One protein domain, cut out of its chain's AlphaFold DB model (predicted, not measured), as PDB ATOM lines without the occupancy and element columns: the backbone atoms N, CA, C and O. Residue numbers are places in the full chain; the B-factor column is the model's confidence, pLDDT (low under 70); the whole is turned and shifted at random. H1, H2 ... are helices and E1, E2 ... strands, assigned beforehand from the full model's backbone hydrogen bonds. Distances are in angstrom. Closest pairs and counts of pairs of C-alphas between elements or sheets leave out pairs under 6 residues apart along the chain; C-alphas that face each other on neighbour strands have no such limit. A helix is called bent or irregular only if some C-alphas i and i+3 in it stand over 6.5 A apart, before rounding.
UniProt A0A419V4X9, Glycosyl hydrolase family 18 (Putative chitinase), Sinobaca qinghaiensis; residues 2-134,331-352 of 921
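Overview. This is residues 2 to 134 and 331 to 352 of the 921 residues of the protein "Glycosyl hydrolase family 18 (Putative chitinase)" of Sinobaca qinghaiensis (UniProt A0A419V4X9). A strongly twisted sheet of four strands forms the core, with H1, H3 and H5 one after another over one face and H2 over the other. The long helix H7 passes by the E6 edge and sticks out with residues 331 to 336, while the small strand pair E2 and E3 sits by H3. The printed part has 155 residues, of mixed class, with seven named helices and six named strands in the order E1 E2 E3 H1 H2 E4 H3 E5 H4 H5 E6 H6 H7. The larger sheet, E1 E4 E5 E6, is parallel, as is E2 E3. The whole is compact, with a radius of gyration of the C-alphas of 16.2 A and spans of 43 by 42 by 29 A.

Arrangement. The sheet runs E1, residues 6 to 10, E4, residues 64 to 68, E5, residues 89 to 94, and E6, residues 122 to 127. N 8 and O 65 are 2.8 A apart, N 90 and O 66 2.7 A, and N 91 and O 123 2.8 A, each within hydrogen-bond range. H1, residues 27 to 39, H3, residues 73 to 84, and H5, residues 110 to 118, are on the same face and run along the strands, at heights over the sheet of 10.9, 9.7 and 9.0 A. H1 and H3 only just touch, with 3 pairs of C-alphas within 8 A, the closest those of Ile 27 and Ala 78 at 6.3 A. H2, residues 47 to 54, is on the opposite face, over E4 and slantwise to it at 46 degrees on the local plane. Two strand-helix-strand units, parallel neighbour strands with helices between, have right-handed crossovers: E4, H3, E5, and E5, H4 with H5, E6, where H4 is residues 95 to 99. H7, residues 331 to 352, grazes the sheet and touches H5 about perpendicular, at 85 degrees; the closest C-alphas are those of Ala 114 and Leu 352, 5.4 A apart. H4 touches H7, Arg 99 to Ala 347 at 6.0 A between C-alphas, and H6, residues 129 to 133, Ser 96 to Tyr 129 at 5.6 A. E1 runs on into E2, residues 12 to 14, at 75 degrees; E2 pairs with E3, residues 24 to 26, with N 25 and O 12 at 2.8 A. Every O i to N i+4 pair is within hydrogen-bond range in H1, H2, H4, H5, H6 and H7, and 5 of 8 are in H3, which is only just irregular, C-alphas 74 and 77 being 6.6 A apart.

Along the chain. E1 begins at C-alpha 6 (10.326, 35.891, -42.634), and H7 ends at C-alpha 352 (33.987, 48.685, -52.939). From first to last C-alpha H7 measures 31.2 A, H1 18.3 A, H3 18.0 A and E5 16.5 A.

Size, cuts and confidence. The C-alphas farthest apart, of Ser 18 and Lys 331, are 48.2 A apart. Residues 135 to 330 are cut out, and C-alphas 134 and 331 are 17.5 A apart. Of the links printed whole, none is long. The mean pLDDT of the printed part is 70.8; 75 residues are under 70, among them 2 to 9, 47 to 57, 94 to 104, 125 to 134 and 331 to 347.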
ATOM      1  N   SER A   2      -1.364  29.666 -45.852       40.16
ATOM      2  CA  SER A   2      -0.397  30.595 -46.443       40.16
ATOM      3  C   SER A   2       0.804  30.691 -45.503       40.16
ATOM      4  O   SER A   2       0.626  30.803 -44.294       40.16
ATOM      5  N   ARG A   3       2.022  30.572 -46.039       45.44
ATOM      6  CA  ARG A   3       3.247  30.861 -45.275       45.44
ATOM      7  C   ARG A   3       3.272  32.369 -44.965       45.44
ATOM      8  O   ARG A   3       2.619  33.127 -45.681       45.44
ATOM      9  N   TYR A   4       3.992  32.800 -43.936       52.53
ATOM     10  CA  TYR A   4       4.228  34.225 -43.652       52.53
ATOM     11  C   TYR A   4       5.573  34.642 -44.257       52.53
ATOM     12  O   TYR A   4       6.379  33.761 -44.511       52.53
ATOM     13  N   PRO A   5       5.849  35.920 -44.551       53.66
ATOM     14  CA  PRO A   5       7.210  36.357 -44.862       53.66
ATOM     15  C   PRO A   5       8.090  36.324 -43.604       53.66
ATOM     16  O   PRO A   5       7.616  36.619 -42.510       53.66
ATOM     17  N   VAL A   6       9.370  35.974 -43.754       51.66
ATOM     18  CA  VAL A   6      10.326  35.891 -42.634       51.66
ATOM     19  C   VAL A   6      11.559  36.730 -42.942       51.66
ATOM     20  O   VAL A   6      12.136  36.621 -44.018       51.66
ATOM     21  N   ILE A   7      11.985  37.547 -41.992       63.09
ATOM     22  CA  ILE A   7      13.248  38.290 -42.028       63.09
ATOM     23  C   ILE A   7      14.088  37.727 -40.885       63.09
ATOM     24  O   ILE A   7      13.517  37.524 -39.829       63.09
ATOM     25  N   LEU A   8      15.375  37.428 -41.078       57.84
ATOM     26  CA  LEU A   8      16.308  36.975 -40.038       57.84
ATOM     27  C   LEU A   8      17.434  38.010 -39.851       57.84
ATOM     28  O   LEU A   8      18.344  38.039 -40.675       57.84
ATOM     29  N   CYS A   9      17.374  38.845 -38.808       67.31
ATOM     30  CA  CYS A   9      18.448  39.751 -38.375       67.31
ATOM     31  C   CYS A   9      19.431  39.078 -37.416       67.31
ATOM     32  O   CYS A   9      19.010  38.443 -36.449       67.31
ATOM     33  N   TYR A  10      20.722  39.321 -37.618       71.69
ATOM     34  CA  TYR A  10      21.790  38.973 -36.679       71.69
ATOM     35  C   TYR A  10      22.755  40.152 -36.527       71.69
ATOM     36  O   TYR A  10      22.862  40.954 -37.441       71.69
ATOM     37  N   HIS A  11      23.484  40.261 -35.418       80.81
ATOM     38  CA  HIS A  11      24.600  41.211 -35.287       80.81
ATOM     39  C   HIS A  11      25.932  40.451 -35.387       80.81
ATOM     40  O   HIS A  11      26.423  40.180 -36.483       80.81
ATOM     41  N   GLY A  12      26.505  40.065 -34.245       78.44
ATOM     42  CA  GLY A  12      27.749  39.311 -34.158       78.44
ATOM     43  C   GLY A  12      27.523  37.805 -34.234       78.44
ATOM     44  O   GLY A  12      26.444  37.304 -33.907       78.44
ATOM     45  N   VAL A  13      28.555  37.066 -34.643       83.38
ATOM     46  CA  VAL A  13      28.514  35.598 -34.708       83.38
ATOM     47  C   VAL A  13      29.743  34.990 -34.044       83.38
ATOM     48  O   VAL A  13      30.861  35.429 -34.284       83.38
ATOM     49  N   THR A  14      29.552  33.951 -33.234       84.81
ATOM     50  CA  THR A  14      30.644  33.192 -32.601       84.81
ATOM     51  C   THR A  14      30.496  31.686 -32.829       84.81
ATOM     52  O   THR A  14      29.391  31.162 -33.006       84.81
ATOM     53  N   ASP A  15      31.622  30.972 -32.826       88.38
ATOM     54  CA  ASP A  15      31.702  29.508 -32.813       88.38
ATOM     55  C   ASP A  15      31.849  28.928 -31.393       88.38
ATOM     56  O   ASP A  15      31.927  27.710 -31.212       88.38
ATOM     57  N   LYS A  16      31.857  29.790 -30.367       83.50
ATOM     58  CA  LYS A  16      31.938  29.402 -28.959       83.50
ATOM     59  C   LYS A  16      30.679  29.813 -28.214       83.50
ATOM     60  O   LYS A  16      30.429  30.986 -27.962       83.50
ATOM     61  N   ARG A  17      29.935  28.816 -27.731       75.81
ATOM     62  CA  ARG A  17      28.735  28.995 -26.888       75.81
ATOM     63  C   ARG A  17      28.928  29.932 -25.687       75.81
ATOM     64  O   ARG A  17      27.968  30.542 -25.255       75.81
ATOM     65  N   SER A  18      30.130  30.026 -25.118       74.06
ATOM     66  CA  SER A  18      30.401  30.888 -23.956       74.06
ATOM     67  C   SER A  18      30.494  32.381 -24.284       74.06
ATOM     68  O   SER A  18      30.546  33.185 -23.364       74.06
ATOM     69  N   GLU A  19      30.594  32.736 -25.566       69.88
ATOM     70  CA  GLU A  19      30.751  34.113 -26.052       69.88
ATOM     71  C   GLU A  19      29.439  34.666 -26.641       69.88
ATOM     72  O   GLU A  19      29.444  35.727 -27.255       69.88
ATOM     73  N   THR A  20      28.320  33.948 -26.493       56.59
ATOM     74  CA  THR A  20      27.001  34.423 -26.934       56.59
ATOM     75  C   THR A  20      26.413  35.420 -25.946       56.59
ATOM     76  O   THR A  20      26.474  35.189 -24.736       56.59
ATOM     77  N   ASP A  21      25.759  36.456 -26.457       65.38
ATOM     78  CA  ASP A  21      25.022  37.446 -25.671       65.38
ATOM     79  C   ASP A  21      23.800  37.976 -26.450       65.38
ATOM     80  O   ASP A  21      23.327  37.344 -27.397       65.38
ATOM     81  N   GLU A  22      23.260  39.120 -26.030       46.56
ATOM     82  CA  GLU A  22      22.104  39.770 -26.655       46.56
ATOM     83  C   GLU A  22      22.327  40.231 -28.108       46.56
ATOM     84  O   GLU A  22      21.355  40.388 -28.845       46.56
ATOM     85  N   LEU A  23      23.579  40.406 -28.542       56.16
ATOM     86  CA  LEU A  23      23.962  40.832 -29.890       56.16
ATOM     87  C   LEU A  23      24.870  39.813 -30.604       56.16
ATOM     88  O   LEU A  23      25.113  39.945 -31.800       56.16
ATOM     89  N   VAL A  24      25.360  38.772 -29.930       62.59
ATOM     90  CA  VAL A  24      26.262  37.766 -30.510       62.59
ATOM     91  C   VAL A  24      25.607  36.385 -30.526       62.59
ATOM     92  O   VAL A  24      25.420  35.739 -29.497       62.59
ATOM     93  N   SER A  25      25.291  35.896 -31.728       71.94
ATOM     94  CA  SER A  25      24.641  34.599 -31.964       71.94
ATOM     95  C   SER A  25      25.642  33.464 -32.196       71.94
ATOM     96  O   SER A  25      26.694  33.651 -32.807       71.94
ATOM     97  N   HIS A  26      25.300  32.243 -31.782       79.38
ATOM     98  CA  HIS A  26      26.111  31.066 -32.100       79.38
ATOM     99  C   HIS A  26      25.855  30.582 -33.536       79.38
ATOM    100  O   HIS A  26      24.704  30.445 -33.956       79.38
ATOM    101  N   ILE A  27      26.910  30.237 -34.280       83.38
ATOM    102  CA  ILE A  27      26.800  29.833 -35.695       83.38
ATOM    103  C   ILE A  27      25.857  28.641 -35.926       83.38
ATOM    104  O   ILE A  27      25.102  28.621 -36.898       83.38
ATOM    105  N   ASP A  28      25.868  27.646 -35.040       71.19
ATOM    106  CA  ASP A  28      24.997  26.475 -35.197       71.19
ATOM    107  C   ASP A  28      23.510  26.816 -35.033       71.19
ATOM    108  O   ASP A  28      22.671  26.162 -35.652       71.19
ATOM    109  N   ASP A  29      23.177  27.865 -34.275       65.81
ATOM    110  CA  ASP A  29      21.789  28.303 -34.110       65.81
ATOM    111  C   ASP A  29      21.296  29.001 -35.378       65.81
ATOM    112  O   ASP A  29      20.208  28.694 -35.862       65.81
ATOM    113  N   ILE A  30      22.134  29.850 -35.983       74.75
ATOM    114  CA  ILE A  30      21.863  30.478 -37.287       74.75
ATOM    115  C   ILE A  30      21.588  29.398 -38.343       74.75
ATOM    116  O   ILE A  30      20.569  29.428 -39.039       74.75
ATOM    117  N   LYS A  31      22.460  28.384 -38.421       77.88
ATOM    118  CA  LYS A  31      22.293  27.249 -39.342       77.88
ATOM    119  C   LYS A  31      21.000  26.486 -39.075       77.88
ATOM    120  O   LYS A  31      20.281  26.152 -40.015       77.88
ATOM    121  N   ALA A  32      20.694  26.200 -37.811       59.25
ATOM    122  CA  ALA A  32      19.487  25.476 -37.429       59.25
ATOM    123  C   ALA A  32      18.212  26.243 -37.812       59.25
ATOM    124  O   ALA A  32      17.299  25.649 -38.385       59.25
ATOM    125  N   GLN A  33      18.171  27.557 -37.570       62.34
ATOM    126  CA  GLN A  33      17.044  28.430 -37.920       62.34
ATOM    127  C   GLN A  33      16.784  28.434 -39.432       62.34
ATOM    128  O   GLN A  33      15.649  28.250 -39.883       62.34
ATOM    129  N   ILE A  34      17.843  28.565 -40.226       71.50
ATOM    130  CA  ILE A  34      17.759  28.595 -41.689       71.50
ATOM    131  C   ILE A  34      17.347  27.229 -42.249       71.50
ATOM    132  O   ILE A  34      16.410  27.152 -43.049       71.50
ATOM    133  N   ASN A  35      17.968  26.145 -41.775       72.31
ATOM    134  CA  ASN A  35      17.625  24.779 -42.180       72.31
ATOM    135  C   ASN A  35      16.174  24.429 -41.821       72.31
ATOM    136  O   ASN A  35      15.465  23.799 -42.612       72.31
ATOM    137  N   MET A  36      15.704  24.862 -40.648       67.25
ATOM    138  CA  MET A  36      14.314  24.700 -40.232       67.25
ATOM    139  C   MET A  36      13.373  25.381 -41.230       67.25
ATOM    140  O   MET A  36      12.467  24.728 -41.748       67.25
ATOM    141  N   LEU A  37      13.601  26.652 -41.564       60.59
ATOM    142  CA  LEU A  37      12.759  27.392 -42.511       60.59
ATOM    143  C   LEU A  37      12.770  26.763 -43.910       60.59
ATOM    144  O   LEU A  37      11.709  26.576 -44.514       60.59
ATOM    145  N   GLN A  38      13.934  26.344 -44.406       77.44
ATOM    146  CA  GLN A  38      14.033  25.624 -45.679       77.44
ATOM    147  C   GLN A  38      13.251  24.303 -45.657       77.44
ATOM    148  O   GLN A  38      12.536  24.003 -46.613       77.44
ATOM    149  N   SER A  39      13.298  23.545 -44.552       69.00
ATOM    150  CA  SER A  39      12.514  22.307 -44.394       69.00
ATOM    151  C   SER A  39      10.998  22.552 -44.414       69.00
ATOM    152  O   SER A  39      10.239  21.711 -44.895       69.00
ATOM    153  N   GLN A  40      10.559  23.738 -43.978       62.28
ATOM    154  CA  GLN A  40       9.166  24.196 -44.060       62.28
ATOM    155  C   GLN A  40       8.809  24.785 -45.437       62.28
ATOM    156  O   GLN A  40       7.661  25.170 -45.682       62.28
ATOM    157  N   GLY A  41       9.768  24.812 -46.367       73.62
ATOM    158  CA  GLY A  41       9.627  25.231 -47.757       73.62
ATOM    159  C   GLY A  41       9.782  26.732 -48.001       73.62
ATOM    160  O   GLY A  41       9.336  27.212 -49.047       73.62
ATOM    161  N   TYR A  42      10.376  27.475 -47.067       74.81
ATOM    162  CA  TYR A  42      10.785  28.855 -47.317       74.81
ATOM    163  C   TYR A  42      11.916  28.911 -48.340       74.81
ATOM    164  O   TYR A  42      12.838  28.096 -48.321       74.81
ATOM    165  N   VAL A  43      11.845  29.905 -49.222       87.50
ATOM    166  CA  VAL A  43      12.923  30.232 -50.158       87.50
ATOM    167  C   VAL A  43      13.570  31.512 -49.674       87.50
ATOM    168  O   VAL A  43      12.898  32.540 -49.596       87.50
ATOM    169  N   PHE A  44      14.860  31.449 -49.356       85.75
ATOM    170  CA  PHE A  44      15.628  32.640 -49.026       85.75
ATOM    171  C   PHE A  44      15.919  33.443 -50.295       85.75
ATOM    172  O   PHE A  44      16.403  32.903 -51.294       85.75
ATOM    173  N   VAL A  45      15.583  34.726 -50.270       83.19
ATOM    174  CA  VAL A  45      15.791  35.676 -51.363       83.19
ATOM    175  C   VAL A  45      16.600  36.863 -50.864       83.19
ATOM    176  O   VAL A  45      16.715  37.094 -49.663       83.19
ATOM    177  N   SER A  46      17.172  37.617 -51.798       76.31
ATOM    178  CA  SER A  46      17.888  38.835 -51.450       76.31
ATOM    179  C   SER A  46      16.924  39.926 -50.951       76.31
ATOM    180  O   SER A  46      15.743  39.903 -51.321       76.31
ATOM    181  N   PRO A  47      17.397  40.891 -50.147       69.62
ATOM    182  CA  PRO A  47      16.574  42.001 -49.661       69.62
ATOM    183  C   PRO A  47      15.765  42.720 -50.757       69.62
ATOM    184  O   PRO A  47      14.567  42.963 -50.599       69.62
ATOM    185  N   SER A  48      16.350  42.986 -51.927       60.31
ATOM    186  CA  SER A  48      15.669  43.581 -53.089       60.31
ATOM    187  C   SER A  48      14.468  42.762 -53.559       60.31
ATOM    188  O   SER A  48      13.375  43.306 -53.724       60.31
ATOM    189  N   LYS A  49      14.628  41.443 -53.693       69.25
ATOM    190  CA  LYS A  49      13.557  40.522 -54.097       69.25
ATOM    191  C   LYS A  49      12.482  40.370 -53.030       69.25
ATOM    192  O   LYS A  49      11.308  40.237 -53.372       69.25
ATOM    193  N   PHE A  50      12.867  40.397 -51.755       64.06
ATOM    194  CA  PHE A  50      11.915  40.411 -50.649       64.06
ATOM    195  C   PHE A  50      11.016  41.652 -50.737       64.06
ATOM    196  O   PHE A  50       9.796  41.536 -50.678       64.06
ATOM    197  N   THR A  51      11.602  42.821 -50.998       52.91
ATOM    198  CA  THR A  51      10.867  44.080 -51.191       52.91
ATOM    199  C   THR A  51      10.011  44.082 -52.452       52.91
ATOM    200  O   THR A  51       8.862  44.511 -52.410       52.91
ATOM    201  N   GLU A  52      10.503  43.551 -53.575       57.97
ATOM    202  CA  GLU A  52       9.674  43.371 -54.773       57.97
ATOM    203  C   GLU A  52       8.447  42.494 -54.503       57.97
ATOM    204  O   GLU A  52       7.367  42.778 -55.020       57.97
ATOM    205  N   TRP A  53       8.591  41.435 -53.706       66.25
ATOM    206  CA  TRP A  53       7.462  40.621 -53.263       66.25
ATOM    207  C   TRP A  53       6.530  41.397 -52.321       66.25
ATOM    208  O   TRP A  53       5.324  41.424 -52.560       66.25
ATOM    209  N   TYR A  54       7.076  42.088 -51.313       48.47
ATOM    210  CA  TYR A  54       6.314  42.875 -50.335       48.47
ATOM    211  C   TYR A  54       5.485  43.986 -50.995       48.47
ATOM    212  O   TYR A  54       4.322  44.194 -50.661       48.47
ATOM    213  N   GLU A  55       6.046  44.659 -51.999       47.91
ATOM    214  CA  GLU A  55       5.369  45.702 -52.775       47.91
ATOM    215  C   GLU A  55       4.429  45.137 -53.859       47.91
ATOM    216  O   GLU A  55       3.901  45.886 -54.683       47.91
ATOM    217  N   GLY A  56       4.230  43.814 -53.899       60.03
ATOM    218  CA  GLY A  56       3.338  43.140 -54.843       60.03
ATOM    219  C   GLY A  56       3.828  43.144 -56.294       60.03
ATOM    220  O   GLY A  56       3.043  42.891 -57.208       60.03
ATOM    221  N   ARG A  57       5.116  43.429 -56.539       58.91
ATOM    222  CA  ARG A  57       5.725  43.381 -57.881       58.91
ATOM    223  C   ARG A  57       6.025  41.959 -58.347       58.91
ATOM    224  O   ARG A  57       6.144  41.734 -59.550       58.91
ATOM    225  N   THR A  58       6.132  41.004 -57.426       71.75
ATOM    226  CA  THR A  58       6.267  39.576 -57.737       71.75
ATOM    227  C   THR A  58       5.174  38.760 -57.046       71.75
ATOM    228  O   THR A  58       4.629  39.160 -56.023       71.75
ATOM    229  N   SER A  59       4.814  37.616 -57.634       66.62
ATOM    230  CA  SER A  59       3.756  36.723 -57.141       66.62
ATOM    231  C   SER A  59       4.333  35.373 -56.718       66.62
ATOM    232  O   SER A  59       5.176  34.829 -57.429       66.62
ATOM    233  N   GLY A  60       3.833  34.778 -55.634       69.12
ATOM    234  CA  GLY A  60       4.256  33.450 -55.181       69.12
ATOM    235  C   GLY A  60       4.160  33.285 -53.668       69.12
ATOM    236  O   GLY A  60       3.639  34.158 -52.975       69.12
ATOM    237  N   ASN A  61       4.672  32.158 -53.162       67.81
ATOM    238  CA  ASN A  61       4.801  31.943 -51.721       67.81
ATOM    239  C   ASN A  61       5.727  33.008 -51.108       67.81
ATOM    240  O   ASN A  61       6.728  33.348 -51.744       67.81
ATOM    241  N   PRO A  62       5.434  33.488 -49.889       62.91
ATOM    242  CA  PRO A  62       6.297  34.434 -49.202       62.91
ATOM    243  C   PRO A  62       7.722  33.892 -49.054       62.91
ATOM    244  O   PRO A  62       7.896  32.746 -48.616       62.91
ATOM    245  N   PRO A  63       8.734  34.687 -49.434       70.94
ATOM    246  CA  PRO A  63      10.122  34.319 -49.253       70.94
ATOM    247  C   PRO A  63      10.609  34.637 -47.830       70.94
ATOM    248  O   PRO A  63       9.949  35.342 -47.064       70.94
ATOM    249  N   ALA A  64      11.786  34.117 -47.491       69.88
ATOM    250  CA  ALA A  64      12.553  34.545 -46.329       69.88
ATOM    251  C   ALA A  64      13.733  35.432 -46.767       69.88
ATOM    252  O   ALA A  64      14.192  35.326 -47.902       69.88
ATOM    253  N   VAL A  65      14.251  36.279 -45.888       71.00
ATOM    254  CA  VAL A  65      15.471  37.070 -46.117       71.00
ATOM    255  C   VAL A  65      16.334  37.043 -44.860       71.00
ATOM    256  O   VAL A  65      15.808  36.954 -43.756       71.00
ATOM    257  N   ILE A  66      17.653  37.092 -45.022       78.88
ATOM    258  CA  ILE A  66      18.623  37.201 -43.924       78.88
ATOM    259  C   ILE A  66      19.299  38.559 -44.025       78.88
ATOM    260  O   ILE A  66      19.584  39.008 -45.133       78.88
ATOM    261  N   HIS A  67      19.592  39.194 -42.900       78.50
ATOM    262  CA  HIS A  67      20.444  40.368 -42.838       78.50
ATOM    263  C   HIS A  67      21.317  40.359 -41.587       78.50
ATOM    264  O   HIS A  67      20.956  39.786 -40.563       78.50
ATOM    265  N   PHE A  68      22.475  40.998 -41.694       80.31
ATOM    266  CA  PHE A  68      23.381  41.225 -40.582       80.31
ATOM    267  C   PHE A  68      23.517  42.712 -40.321       80.31
ATOM    268  O   PHE A  68      23.768  43.471 -41.258       80.31
ATOM    269  N   ASP A  69      23.368  43.104 -39.067       75.50
ATOM    270  CA  ASP A  69      23.540  44.467 -38.604       75.50
ATOM    271  C   ASP A  69      25.008  44.788 -38.339       75.50
ATOM    272  O   ASP A  69      25.845  43.906 -38.126       75.50
ATOM    273  N   ASP A  70      25.316  46.078 -38.388       75.94
ATOM    274  CA  ASP A  70      26.600  46.683 -38.045       75.94
ATOM    275  C   ASP A  70      27.832  46.290 -38.878       75.94
ATOM    276  O   ASP A  70      28.847  46.983 -38.807       75.94
ATOM    277  N   ALA A  71      27.765  45.243 -39.704       82.62
ATOM    278  CA  ALA A  71      28.896  44.703 -40.464       82.62
ATOM    279  C   ALA A  71      30.094  44.321 -39.569       82.62
ATOM    280  O   ALA A  71      31.250  44.578 -39.919       82.62
ATOM    281  N   LEU A  72      29.817  43.716 -38.408       87.25
ATOM    282  CA  LEU A  72      30.836  43.201 -37.485       87.25
ATOM    283  C   LEU A  72      31.688  42.123 -38.158       87.25
ATOM    284  O   LEU A  72      31.155  41.254 -38.838       87.25
ATOM    285  N   GLU A  73      33.003  42.123 -37.933       89.12
ATOM    286  CA  GLU A  73      33.917  41.138 -38.534       89.12
ATOM    287  C   GLU A  73      33.535  39.695 -38.168       89.12
ATOM    288  O   GLU A  73      33.646  38.782 -38.986       89.12
ATOM    289  N   SER A  74      33.007  39.502 -36.958       90.38
ATOM    290  CA  SER A  74      32.602  38.200 -36.426       90.38
ATOM    291  C   SER A  74      31.538  37.492 -37.280       90.38
ATOM    292  O   SER A  74      31.467  36.261 -37.284       90.38
ATOM    293  N   MET A  75      30.773  38.237 -38.091       91.38
ATOM    294  CA  MET A  75      29.772  37.681 -39.007       91.38
ATOM    295  C   MET A  75      30.366  36.891 -40.186       91.38
ATOM    296  O   MET A  75      29.639  36.105 -40.799       91.38
ATOM    297  N   ASP A  76      31.669  37.031 -40.476       92.81
ATOM    298  CA  ASP A  76      32.365  36.322 -41.567       92.81
ATOM    299  C   ASP A  76      32.118  34.806 -41.512       92.81
ATOM    300  O   ASP A  76      31.837  34.171 -42.530       92.81
ATOM    301  N   THR A  77      32.095  34.232 -40.306       88.00
ATOM    302  CA  THR A  77      31.812  32.806 -40.085       88.00
ATOM    303  C   THR A  77      30.447  32.386 -40.648       88.00
ATOM    304  O   THR A  77      30.318  31.317 -41.252       88.00
ATOM    305  N   ALA A  78      29.414  33.218 -40.476       90.75
ATOM    306  CA  ALA A  78      28.087  32.953 -41.027       90.75
ATOM    307  C   ALA A  78      28.015  33.275 -42.522       90.75
ATOM    308  O   ALA A  78      27.470  32.472 -43.282       90.75
ATOM    309  N   ALA A  79      28.603  34.390 -42.960       93.31
ATOM    310  CA  ALA A  79      28.629  34.791 -44.365       93.31
ATOM    311  C   ALA A  79      29.267  33.719 -45.263       93.31
ATOM    312  O   ALA A  79      28.692  33.350 -46.287       93.31
ATOM    313  N   GLN A  80      30.408  33.147 -44.864       93.75
ATOM    314  CA  GLN A  80      31.073  32.076 -45.620       93.75
ATOM    315  C   GLN A  80      30.189  30.837 -45.791       93.75
ATOM    316  O   GLN A  80      30.148  30.234 -46.870       93.75
ATOM    317  N   TRP A  81      29.461  30.456 -44.740       95.50
ATOM    318  CA  TRP A  81      28.528  29.337 -44.805       95.50
ATOM    319  C   TRP A  81      27.335  29.647 -45.720       95.50
ATOM    320  O   TRP A  81      27.035  28.846 -46.601       95.50
ATOM    321  N   LEU A  82      26.720  30.827 -45.593       96.25
ATOM    322  CA  LEU A  82      25.608  31.262 -46.450       96.25
ATOM    323  C   LEU A  82      25.991  31.280 -47.933       96.25
ATOM    324  O   LEU A  82      25.239  30.788 -48.772       96.25
ATOM    325  N   ILE A  83      27.188  31.781 -48.252       94.81
ATOM    326  CA  ILE A  83      27.733  31.777 -49.615       94.81
ATOM    327  C   ILE A  83      27.898  30.343 -50.129       94.81
ATOM    328  O   ILE A  83      27.529  30.050 -51.267       94.81
ATOM    329  N   THR A  84      28.420  29.441 -49.293       95.38
ATOM    330  CA  THR A  84      28.617  28.025 -49.649       95.38
ATOM    331  C   THR A  84      27.288  27.326 -49.946       95.38
ATOM    332  O   THR A  84      27.200  26.565 -50.909       95.38
ATOM    333  N   GLU A  85      26.244  27.629 -49.174       95.62
ATOM    334  CA  GLU A  85      24.888  27.089 -49.360       95.62
ATOM    335  C   GLU A  85      24.064  27.846 -50.422       95.62
ATOM    336  O   GLU A  85      22.898  27.522 -50.657       95.62
ATOM    337  N   ALA A  86      24.654  28.847 -51.084       95.38
ATOM    338  CA  ALA A  86      23.998  29.714 -52.061       95.38
ATOM    339  C   ALA A  86      22.741  30.434 -51.522       95.38
ATOM    340  O   ALA A  86      21.759  30.630 -52.244       95.38
ATOM    341  N   ILE A  87      22.773  30.839 -50.250       94.94
ATOM    342  CA  ILE A  87      21.681  31.524 -49.554       94.94
ATOM    343  C   ILE A  87      21.927  33.042 -49.598       94.94
ATOM    344  O   ILE A  87      22.950  33.494 -49.083       94.94
ATOM    345  N   PRO A  88      21.022  33.847 -50.191       90.44
ATOM    346  CA  PRO A  88      21.186  35.298 -50.226       90.44
ATOM    347  C   PRO A  88      21.017  35.956 -48.852       90.44
ATOM    348  O   PRO A  88      20.173  35.531 -48.061       90.44
ATOM    349  N   PHE A  89      21.762  37.034 -48.599       88.75
ATOM    350  CA  PHE A  89      21.683  37.806 -47.356       88.75
ATOM    351  C   PHE A  89      22.019  39.291 -47.560       88.75
ATOM    352  O   PHE A  89      22.597  39.693 -48.567       88.75
ATOM    353  N   GLY A  90      21.612  40.121 -46.605       79.81
ATOM    354  CA  GLY A  90      21.934  41.539 -46.523       79.81
ATOM    355  C   GLY A  90      23.031  41.823 -45.496       79.81
ATOM    356  O   GLY A  90      23.125  41.130 -44.486       79.81
ATOM    357  N   ILE A  91      23.827  42.864 -45.713       81.44
ATOM    358  CA  ILE A  91      24.721  43.425 -44.691       81.44
ATOM    359  C   ILE A  91      24.389  44.900 -44.537       81.44
ATOM    360  O   ILE A  91      24.521  45.676 -45.481       81.44
ATOM    361  N   ALA A  92      23.966  45.285 -43.347       74.69
ATOM    362  CA  ALA A  92      23.707  46.656 -42.976       74.69
ATOM    363  C   ALA A  92      24.998  47.270 -42.418       74.69
ATOM    364  O   ALA A  92      25.592  46.770 -41.469       74.69
ATOM    365  N   VAL A  93      25.490  48.314 -43.083       70.06
ATOM    366  CA  VAL A  93      26.854  48.826 -42.884       70.06
ATOM    367  C   VAL A  93      26.799  50.219 -42.252       70.06
ATOM    368  O   VAL A  93      26.323  51.156 -42.901       70.06
ATOM    369  N   ILE A  94      27.319  50.369 -41.023       66.81
ATOM    370  CA  ILE A  94      27.263  51.631 -40.258       66.81
ATOM    371  C   ILE A  94      27.939  52.774 -41.024       66.81
ATOM    372  O   ILE A  94      29.160  52.814 -41.187       66.81
ATOM    373  N   ALA A  95      27.156  53.775 -41.415       54.72
ATOM    374  CA  ALA A  95      27.590  54.871 -42.271       54.72
ATOM    375  C   ALA A  95      28.754  55.693 -41.721       54.72
ATOM    376  O   ALA A  95      29.607  56.095 -42.499       54.72
ATOM    377  N   SER A  96      28.810  55.975 -40.416       54.28
ATOM    378  CA  SER A  96      29.924  56.757 -39.854       54.28
ATOM    379  C   SER A  96      31.233  55.975 -39.910       54.28
ATOM    380  O   SER A  96      32.260  56.522 -40.296       54.28
ATOM    381  N   ARG A  97      31.195  54.677 -39.594       60.06
ATOM    382  CA  ARG A  97      32.378  53.809 -39.603       60.06
ATOM    383  C   ARG A  97      32.856  53.489 -41.015       60.06
ATOM    384  O   ARG A  97      34.022  53.186 -41.204       60.06
ATOM    385  N   GLN A  98      31.964  53.572 -41.999       53.72
ATOM    386  CA  GLN A  98      32.191  53.091 -43.364       53.72
ATOM    387  C   GLN A  98      32.085  54.238 -44.404       53.72
ATOM    388  O   GLN A  98      32.221  54.075 -45.611       53.72
ATOM    389  N   ARG A  99      31.917  55.483 -43.953       55.47
ATOM    390  CA  ARG A  99      32.408  56.661 -44.687       55.47
ATOM    391  C   ARG A  99      33.906  56.852 -44.477       55.47
ATOM    392  O   ARG A  99      34.554  57.469 -45.329       55.47
ATOM    393  N   LYS A 100      34.462  56.279 -43.402       59.22
ATOM    394  CA  LYS A 100      35.910  56.152 -43.242       59.22
ATOM    395  C   LYS A 100      36.454  55.293 -44.372       59.22
ATOM    396  O   LYS A 100      35.889  54.255 -44.721       59.22
ATOM    397  N   ARG A 101      37.567  55.746 -44.946       62.59
ATOM    398  CA  ARG A 101      38.279  54.987 -45.974       62.59
ATOM    399  C   ARG A 101      38.698  53.633 -45.387       62.59
ATOM    400  O   ARG A 101      38.454  52.618 -46.014       62.59
ATOM    401  N   ILE A 102      39.199  53.587 -44.152       63.81
ATOM    402  CA  ILE A 102      39.541  52.331 -43.468       63.81
ATOM    403  C   ILE A 102      38.517  52.042 -42.352       63.81
ATOM    404  O   ILE A 102      38.332  52.899 -41.485       63.81
ATOM    405  N   PRO A 103      37.851  50.868 -42.354       68.25
ATOM    406  CA  PRO A 103      36.929  50.481 -41.284       68.25
ATOM    407  C   PRO A 103      37.639  50.304 -39.935       68.25
ATOM    408  O   PRO A 103      38.816  49.948 -39.887       68.25
ATOM    409  N   GLU A 104      36.920  50.556 -38.839       66.31
ATOM    410  CA  GLU A 104      37.427  50.380 -37.471       66.31
ATOM    411  C   GLU A 104      37.710  48.901 -37.143       66.31
ATOM    412  O   GLU A 104      37.117  47.997 -37.732       66.31
ATOM    413  N   GLU A 105      38.605  48.649 -36.183       71.44
ATOM    414  CA  GLU A 105      38.908  47.292 -35.709       71.44
ATOM    415  C   GLU A 105      37.641  46.592 -35.177       71.44
ATOM    416  O   GLU A 105      36.817  47.211 -34.501       71.44
ATOM    417  N   GLY A 106      37.472  45.306 -35.505       78.94
ATOM    418  CA  GLY A 106      36.281  44.515 -35.166       78.94
ATOM    419  C   GLY A 106      35.140  44.585 -36.191       78.94
ATOM    420  O   GLY A 106      34.106  43.944 -35.994       78.94
ATOM    421  N   TYR A 107      35.318  45.316 -37.296       84.62
ATOM    422  CA  TYR A 107      34.359  45.428 -38.400       84.62
ATOM    423  C   TYR A 107      34.921  44.849 -39.699       84.62
ATOM    424  O   TYR A 107      36.132  44.791 -39.910       84.62
ATOM    425  N   LEU A 108      34.030  44.451 -40.606       83.75
ATOM    426  CA  LEU A 108      34.420  43.965 -41.924       83.75
ATOM    427  C   LEU A 108      35.187  45.033 -42.713       83.75
ATOM    428  O   LEU A 108      34.749  46.179 -42.851       83.75
ATOM    429  N   SER A 109      36.297  44.612 -43.319       81.00
ATOM    430  CA  SER A 109      37.034  45.421 -44.288       81.00
ATOM    431  C   SER A 109      36.248  45.594 -45.592       81.00
ATOM    432  O   SER A 109      35.504  44.705 -46.015       81.00
ATOM    433  N   TRP A 110      36.506  46.684 -46.324       78.19
ATOM    434  CA  TRP A 110      35.962  46.881 -47.676       78.19
ATOM    435  C   TRP A 110      36.250  45.721 -48.619       78.19
ATOM    436  O   TRP A 110      35.415  45.385 -49.454       78.19
ATOM    437  N   LYS A 111      37.408  45.076 -48.460       78.38
ATOM    438  CA  LYS A 111      37.801  43.904 -49.241       78.38
ATOM    439  C   LYS A 111      36.925  42.683 -48.942       78.38
ATOM    440  O   LYS A 111      36.583  41.961 -49.874       78.38
ATOM    441  N   GLN A 112      36.565  42.447 -47.679       85.06
ATOM    442  CA  GLN A 112      35.631  41.379 -47.293       85.06
ATOM    443  C   GLN A 112      34.218  41.681 -47.800       85.06
ATOM    444  O   GLN A 112      33.609  40.842 -48.453       85.06
ATOM    445  N   ILE A 113      33.726  42.907 -47.608       84.69
ATOM    446  CA  ILE A 113      32.403  43.307 -48.108       84.69
ATOM    447  C   ILE A 113      32.340  43.158 -49.638       84.69
ATOM    448  O   ILE A 113      31.398  42.577 -50.175       84.69
ATOM    449  N   ALA A 114      33.374  43.621 -50.345       79.38
ATOM    450  CA  ALA A 114      33.509  43.470 -51.789       79.38
ATOM    451  C   ALA A 114      33.493  41.997 -52.224       79.38
ATOM    452  O   ALA A 114      32.797  41.662 -53.185       79.38
ATOM    453  N   SER A 115      34.204  41.113 -51.514       85.19
ATOM    454  CA  SER A 115      34.238  39.687 -51.852       85.19
ATOM    455  C   SER A 115      32.876  39.014 -51.669       85.19
ATOM    456  O   SER A 115      32.500  38.190 -52.501       85.19
ATOM    457  N   TYR A 116      32.098  39.404 -50.652       88.44
ATOM    458  CA  TYR A 116      30.734  38.908 -50.457       88.44
ATOM    459  C   TYR A 116      29.774  39.438 -51.523       88.44
ATOM    460  O   TYR A 116      28.971  38.673 -52.060       88.44
ATOM    461  N   VAL A 117      29.862  40.722 -51.879       82.25
ATOM    462  CA  VAL A 117      29.042  41.328 -52.943       82.25
ATOM    463  C   VAL A 117      29.355  40.705 -54.309       82.25
ATOM    464  O   VAL A 117      28.434  40.443 -55.081       82.25
ATOM    465  N   ASP A 118      30.621  40.383 -54.597       81.19
ATOM    466  CA  ASP A 118      31.044  39.750 -55.861       81.19
ATOM    467  C   ASP A 118      30.441  38.356 -56.084       81.19
ATOM    468  O   ASP A 118      30.365  37.890 -57.223       81.19
ATOM    469  N   THR A 119      29.959  37.698 -55.026       86.88
ATOM    470  CA  THR A 119      29.223  36.430 -55.157       86.88
ATOM    471  C   THR A 119      27.852  36.602 -55.819       86.88
ATOM    472  O   THR A 119      27.284  35.628 -56.312       86.88
ATOM    473  N   GLY A 120      27.292  37.819 -55.812       83.62
ATOM    474  CA  GLY A 120      25.914  38.098 -56.223       83.62
ATOM    475  C   GLY A 120      24.842  37.616 -55.234       83.62
ATOM    476  O   GLY A 120      23.655  37.723 -55.541       83.62
ATOM    477  N   LEU A 121      25.235  37.082 -54.070       85.62
ATOM    478  CA  LEU A 121      24.334  36.635 -52.999       85.62
ATOM    479  C   LEU A 121      24.149  37.682 -51.897       85.62
ATOM    480  O   LEU A 121      23.214  37.569 -51.108       85.62
ATOM    481  N   THR A 122      25.015  38.695 -51.854       85.94
ATOM    482  CA  THR A 122      25.036  39.691 -50.781       85.94
ATOM    483  C   THR A 122      24.564  41.044 -51.287       85.94
ATOM    484  O   THR A 122      25.096  41.554 -52.274       85.94
ATOM    485  N   GLU A 123      23.609  41.649 -50.590       76.62
ATOM    486  CA  GLU A 123      23.199  43.036 -50.813       76.62
ATOM    487  C   GLU A 123      23.595  43.908 -49.627       76.62
ATOM    488  O   GLU A 123      23.571  43.470 -48.480       76.62
ATOM    489  N   LEU A 124      23.966  45.157 -49.895       72.00
ATOM    490  CA  LEU A 124      24.239  46.105 -48.824       72.00
ATOM    491  C   LEU A 124      22.968  46.858 -48.466       72.00
ATOM    492  O   LEU A 124      22.197  47.254 -49.339       72.00
ATOM    493  N   LEU A 125      22.778  47.053 -47.170       66.75
ATOM    494  CA  LEU A 125      21.674  47.794 -46.595       66.75
ATOM    495  C   LEU A 125      22.212  49.085 -45.986       66.75
ATOM    496  O   LEU A 125      23.309  49.142 -45.423       66.75
ATOM    497  N   HIS A 126      21.412  50.131 -46.107       58.22
ATOM    498  CA  HIS A 126      21.691  51.431 -45.541       58.22
ATOM    499  C   HIS A 126      21.438  51.404 -44.032       58.22
ATOM    500  O   HIS A 126      20.324  51.130 -43.576       58.22
ATOM    501  N   HIS A 127      22.483  51.726 -43.276       56.69
ATOM    502  CA  HIS A 127      22.496  51.737 -41.818       56.69
ATOM    503  C   HIS A 127      23.302  52.951 -41.371       56.69
ATOM    504  O   HIS A 127      24.518  52.983 -41.515       56.69
ATOM    505  N   THR A 128      22.644  54.032 -40.958       50.81
ATOM    506  CA  THR A 128      23.342  55.292 -40.656       50.81
ATOM    507  C   THR A 128      23.443  55.550 -39.175       50.81
ATOM    508  O   THR A 128      22.437  55.560 -38.478       50.81
ATOM    509  N   TYR A 129      24.647  55.908 -38.733       49.22
ATOM    510  CA  TYR A 129      24.893  56.437 -37.393       49.22
ATOM    511  C   TYR A 129      24.028  57.662 -37.086       49.22
ATOM    512  O   TYR A 129      23.466  57.766 -36.003       49.22
ATOM    513  N   ASP A 130      23.852  58.555 -38.064       49.06
ATOM    514  CA  ASP A 130      22.977  59.709 -37.890       49.06
ATOM    515  C   ASP A 130      21.506  59.266 -37.707       49.06
ATOM    516  O   ASP A 130      20.824  59.786 -36.836       49.06
ATOM    517  N   ALA A 131      21.030  58.207 -38.383       47.81
ATOM    518  CA  ALA A 131      19.692  57.644 -38.116       47.81
ATOM    519  C   ALA A 131      19.545  56.965 -36.742       47.81
ATOM    520  O   ALA A 131      18.418  56.871 -36.254       47.81
ATOM    521  N   HIS A 132      20.652  56.519 -36.132       45.31
ATOM    522  CA  HIS A 132      20.703  56.003 -34.759       45.31
ATOM    523  C   HIS A 132      20.689  57.106 -33.696       45.31
ATOM    524  O   HIS A 132      20.269  56.862 -32.569       45.31
ATOM    525  N   HIS A 133      21.166  58.305 -34.036       43.72
ATOM    526  CA  HIS A 133      21.457  59.348 -33.054       43.72
ATOM    527  C   HIS A 133      20.863  60.713 -33.393       43.72
ATOM    528  O   HIS A 133      21.228  61.698 -32.756       43.72
ATOM    529  N   TYR A 134      19.946  60.814 -34.360       49.50
ATOM    530  CA  TYR A 134      19.265  62.074 -34.625       49.50
ATOM    531  C   TYR A 134      18.501  62.528 -33.378       49.50
ATOM    532  O   TYR A 134      17.491  61.967 -32.966       49.50
ATOM    533  N   LYS A 331       8.360  66.571 -46.745       53.88
ATOM    534  CA  LYS A 331       9.075  66.742 -48.019       53.88
ATOM    535  C   LYS A 331      10.552  67.101 -47.822       53.88
ATOM    536  O   LYS A 331      11.391  66.568 -48.546       53.88
ATOM    537  N   ALA A 332      10.857  68.008 -46.896       56.91
ATOM    538  CA  ALA A 332      12.228  68.403 -46.574       56.91
ATOM    539  C   ALA A 332      12.984  67.257 -45.883       56.91
ATOM    540  O   ALA A 332      14.109  66.953 -46.262       56.91
ATOM    541  N   TYR A 333      12.310  66.536 -44.993       53.97
ATOM    542  CA  TYR A 333      12.842  65.353 -44.321       53.97
ATOM    543  C   TYR A 333      13.190  64.223 -45.305       53.97
ATOM    544  O   TYR A 333      14.328  63.763 -45.363       53.97
ATOM    545  N   LYS A 334      12.266  63.859 -46.209       52.81
ATOM    546  CA  LYS A 334      12.537  62.879 -47.282       52.81
ATOM    547  C   LYS A 334      13.650  63.321 -48.234       52.81
ATOM    548  O   LYS A 334      14.215  62.489 -48.937       52.81
ATOM    549  N   LYS A 335      13.909  64.625 -48.348       59.69
ATOM    550  CA  LYS A 335      15.006  65.153 -49.161       59.69
ATOM    551  C   LYS A 335      16.345  64.956 -48.447       59.69
ATOM    552  O   LYS A 335      17.239  64.400 -49.067       59.69
ATOM    553  N   LEU A 336      16.435  65.324 -47.169       58.28
ATOM    554  CA  LEU A 336      17.635  65.154 -46.343       58.28
ATOM    555  C   LEU A 336      18.114  63.697 -46.328       58.28
ATOM    556  O   LEU A 336      19.292  63.417 -46.495       58.28
ATOM    557  N   ILE A 337      17.174  62.765 -46.244       54.47
ATOM    558  CA  ILE A 337      17.484  61.335 -46.196       54.47
ATOM    559  C   ILE A 337      17.944  60.792 -47.528       54.47
ATOM    560  O   ILE A 337      18.881  60.009 -47.585       54.47
ATOM    561  N   ARG A 338      17.348  61.255 -48.627       57.72
ATOM    562  CA  ARG A 338      17.867  60.923 -49.955       57.72
ATOM    563  C   ARG A 338      19.264  61.487 -50.170       57.72
ATOM    564  O   ARG A 338      20.064  60.825 -50.814       57.72
ATOM    565  N   GLU A 339      19.543  62.687 -49.673       63.31
ATOM    566  CA  GLU A 339      20.876  63.290 -49.755       63.31
ATOM    567  C   GLU A 339      21.889  62.475 -48.940       63.31
ATOM    568  O   GLU A 339      22.962  62.158 -49.449       63.31
ATOM    569  N   ASP A 340      21.527  62.046 -47.733       61.78
ATOM    570  CA  ASP A 340      22.385  61.211 -46.894       61.78
ATOM    571  C   ASP A 340      22.633  59.815 -47.494       61.78
ATOM    572  O   ASP A 340      23.783  59.382 -47.610       61.78
ATOM    573  N   MET A 341      21.581  59.174 -48.018       59.44
ATOM    574  CA  MET A 341      21.678  57.918 -48.768       59.44
ATOM    575  C   MET A 341      22.540  58.062 -50.022       59.44
ATOM    576  O   MET A 341      23.303  57.160 -50.353       59.44
ATOM    577  N   GLN A 342      22.430  59.177 -50.749       64.50
ATOM    578  CA  GLN A 342      23.245  59.433 -51.939       64.50
ATOM    579  C   GLN A 342      24.721  59.590 -51.581       64.50
ATOM    580  O   GLN A 342      25.576  59.063 -52.295       64.50
ATOM    581  N   LEU A 343      25.025  60.284 -50.483       64.94
ATOM    582  CA  LEU A 343      26.390  60.445 -49.988       64.94
ATOM    583  C   LEU A 343      26.971  59.114 -49.515       64.94
ATOM    584  O   LEU A 343      28.085  58.769 -49.904       64.94
ATOM    585  N   TRP A 344      26.201  58.343 -48.743       69.12
ATOM    586  CA  TRP A 344      26.576  56.993 -48.329       69.12
ATOM    587  C   TRP A 344      26.837  56.103 -49.545       69.12
ATOM    588  O   TRP A 344      27.927  55.557 -49.676       69.12
ATOM    589  N   ASN A 345      25.899  56.046 -50.495       66.31
ATOM    590  CA  ASN A 345      26.035  55.220 -51.694       66.31
ATOM    591  C   ASN A 345      27.261  55.629 -52.512       66.31
ATOM    592  O   ASN A 345      27.997  54.772 -52.986       66.31
ATOM    593  N   SER A 346      27.519  56.929 -52.647       68.75
ATOM    594  CA  SER A 346      28.694  57.417 -53.373       68.75
ATOM    595  C   SER A 346      30.002  56.978 -52.705       68.75
ATOM    596  O   SER A 346      30.907  56.523 -53.400       68.75
ATOM    597  N   ALA A 347      30.091  57.071 -51.374       69.62
ATOM    598  CA  ALA A 347      31.267  56.655 -50.613       69.62
ATOM    599  C   ALA A 347      31.478  55.133 -50.670       69.62
ATOM    600  O   ALA A 347      32.544  54.669 -51.064       69.62
ATOM    601  N   VAL A 348      30.434  54.355 -50.376       70.75
ATOM    602  CA  VAL A 348      30.481  52.886 -50.372       70.75
ATOM    603  C   VAL A 348      30.843  52.335 -51.749       70.75
ATOM    604  O   VAL A 348      31.710  51.474 -51.859       70.75
ATOM    605  N   GLN A 349      30.250  52.858 -52.827       70.50
ATOM    606  CA  GLN A 349      30.598  52.419 -54.181       70.50
ATOM    607  C   GLN A 349      32.048  52.750 -54.547       70.50
ATOM    608  O   GLN A 349      32.707  51.937 -55.197       70.50
ATOM    609  N   ALA A 350      32.557  53.909 -54.117       70.31
ATOM    610  CA  ALA A 350      33.957  54.263 -54.324       70.31
ATOM    611  C   ALA A 350      34.896  53.281 -53.603       70.31
ATOM    612  O   ALA A 350      35.882  52.846 -54.191       70.31
ATOM    613  N   TYR A 351      34.572  52.881 -52.372       74.12
ATOM    614  CA  TYR A 351      35.422  51.999 -51.566       74.12
ATOM    615  C   TYR A 351      35.325  50.516 -51.950       74.12
ATOM    616  O   TYR A 351      36.337  49.815 -51.913       74.12
ATOM    617  N   LEU A 352      34.154  50.038 -52.385       71.44
ATOM    618  CA  LEU A 352      33.987  48.685 -52.939       71.44
ATOM    619  C   LEU A 352      34.676  48.518 -54.298       71.44
ATOM    620  O   LEU A 352      35.113  47.421 -54.645       71.44
TER     621      LEU A 352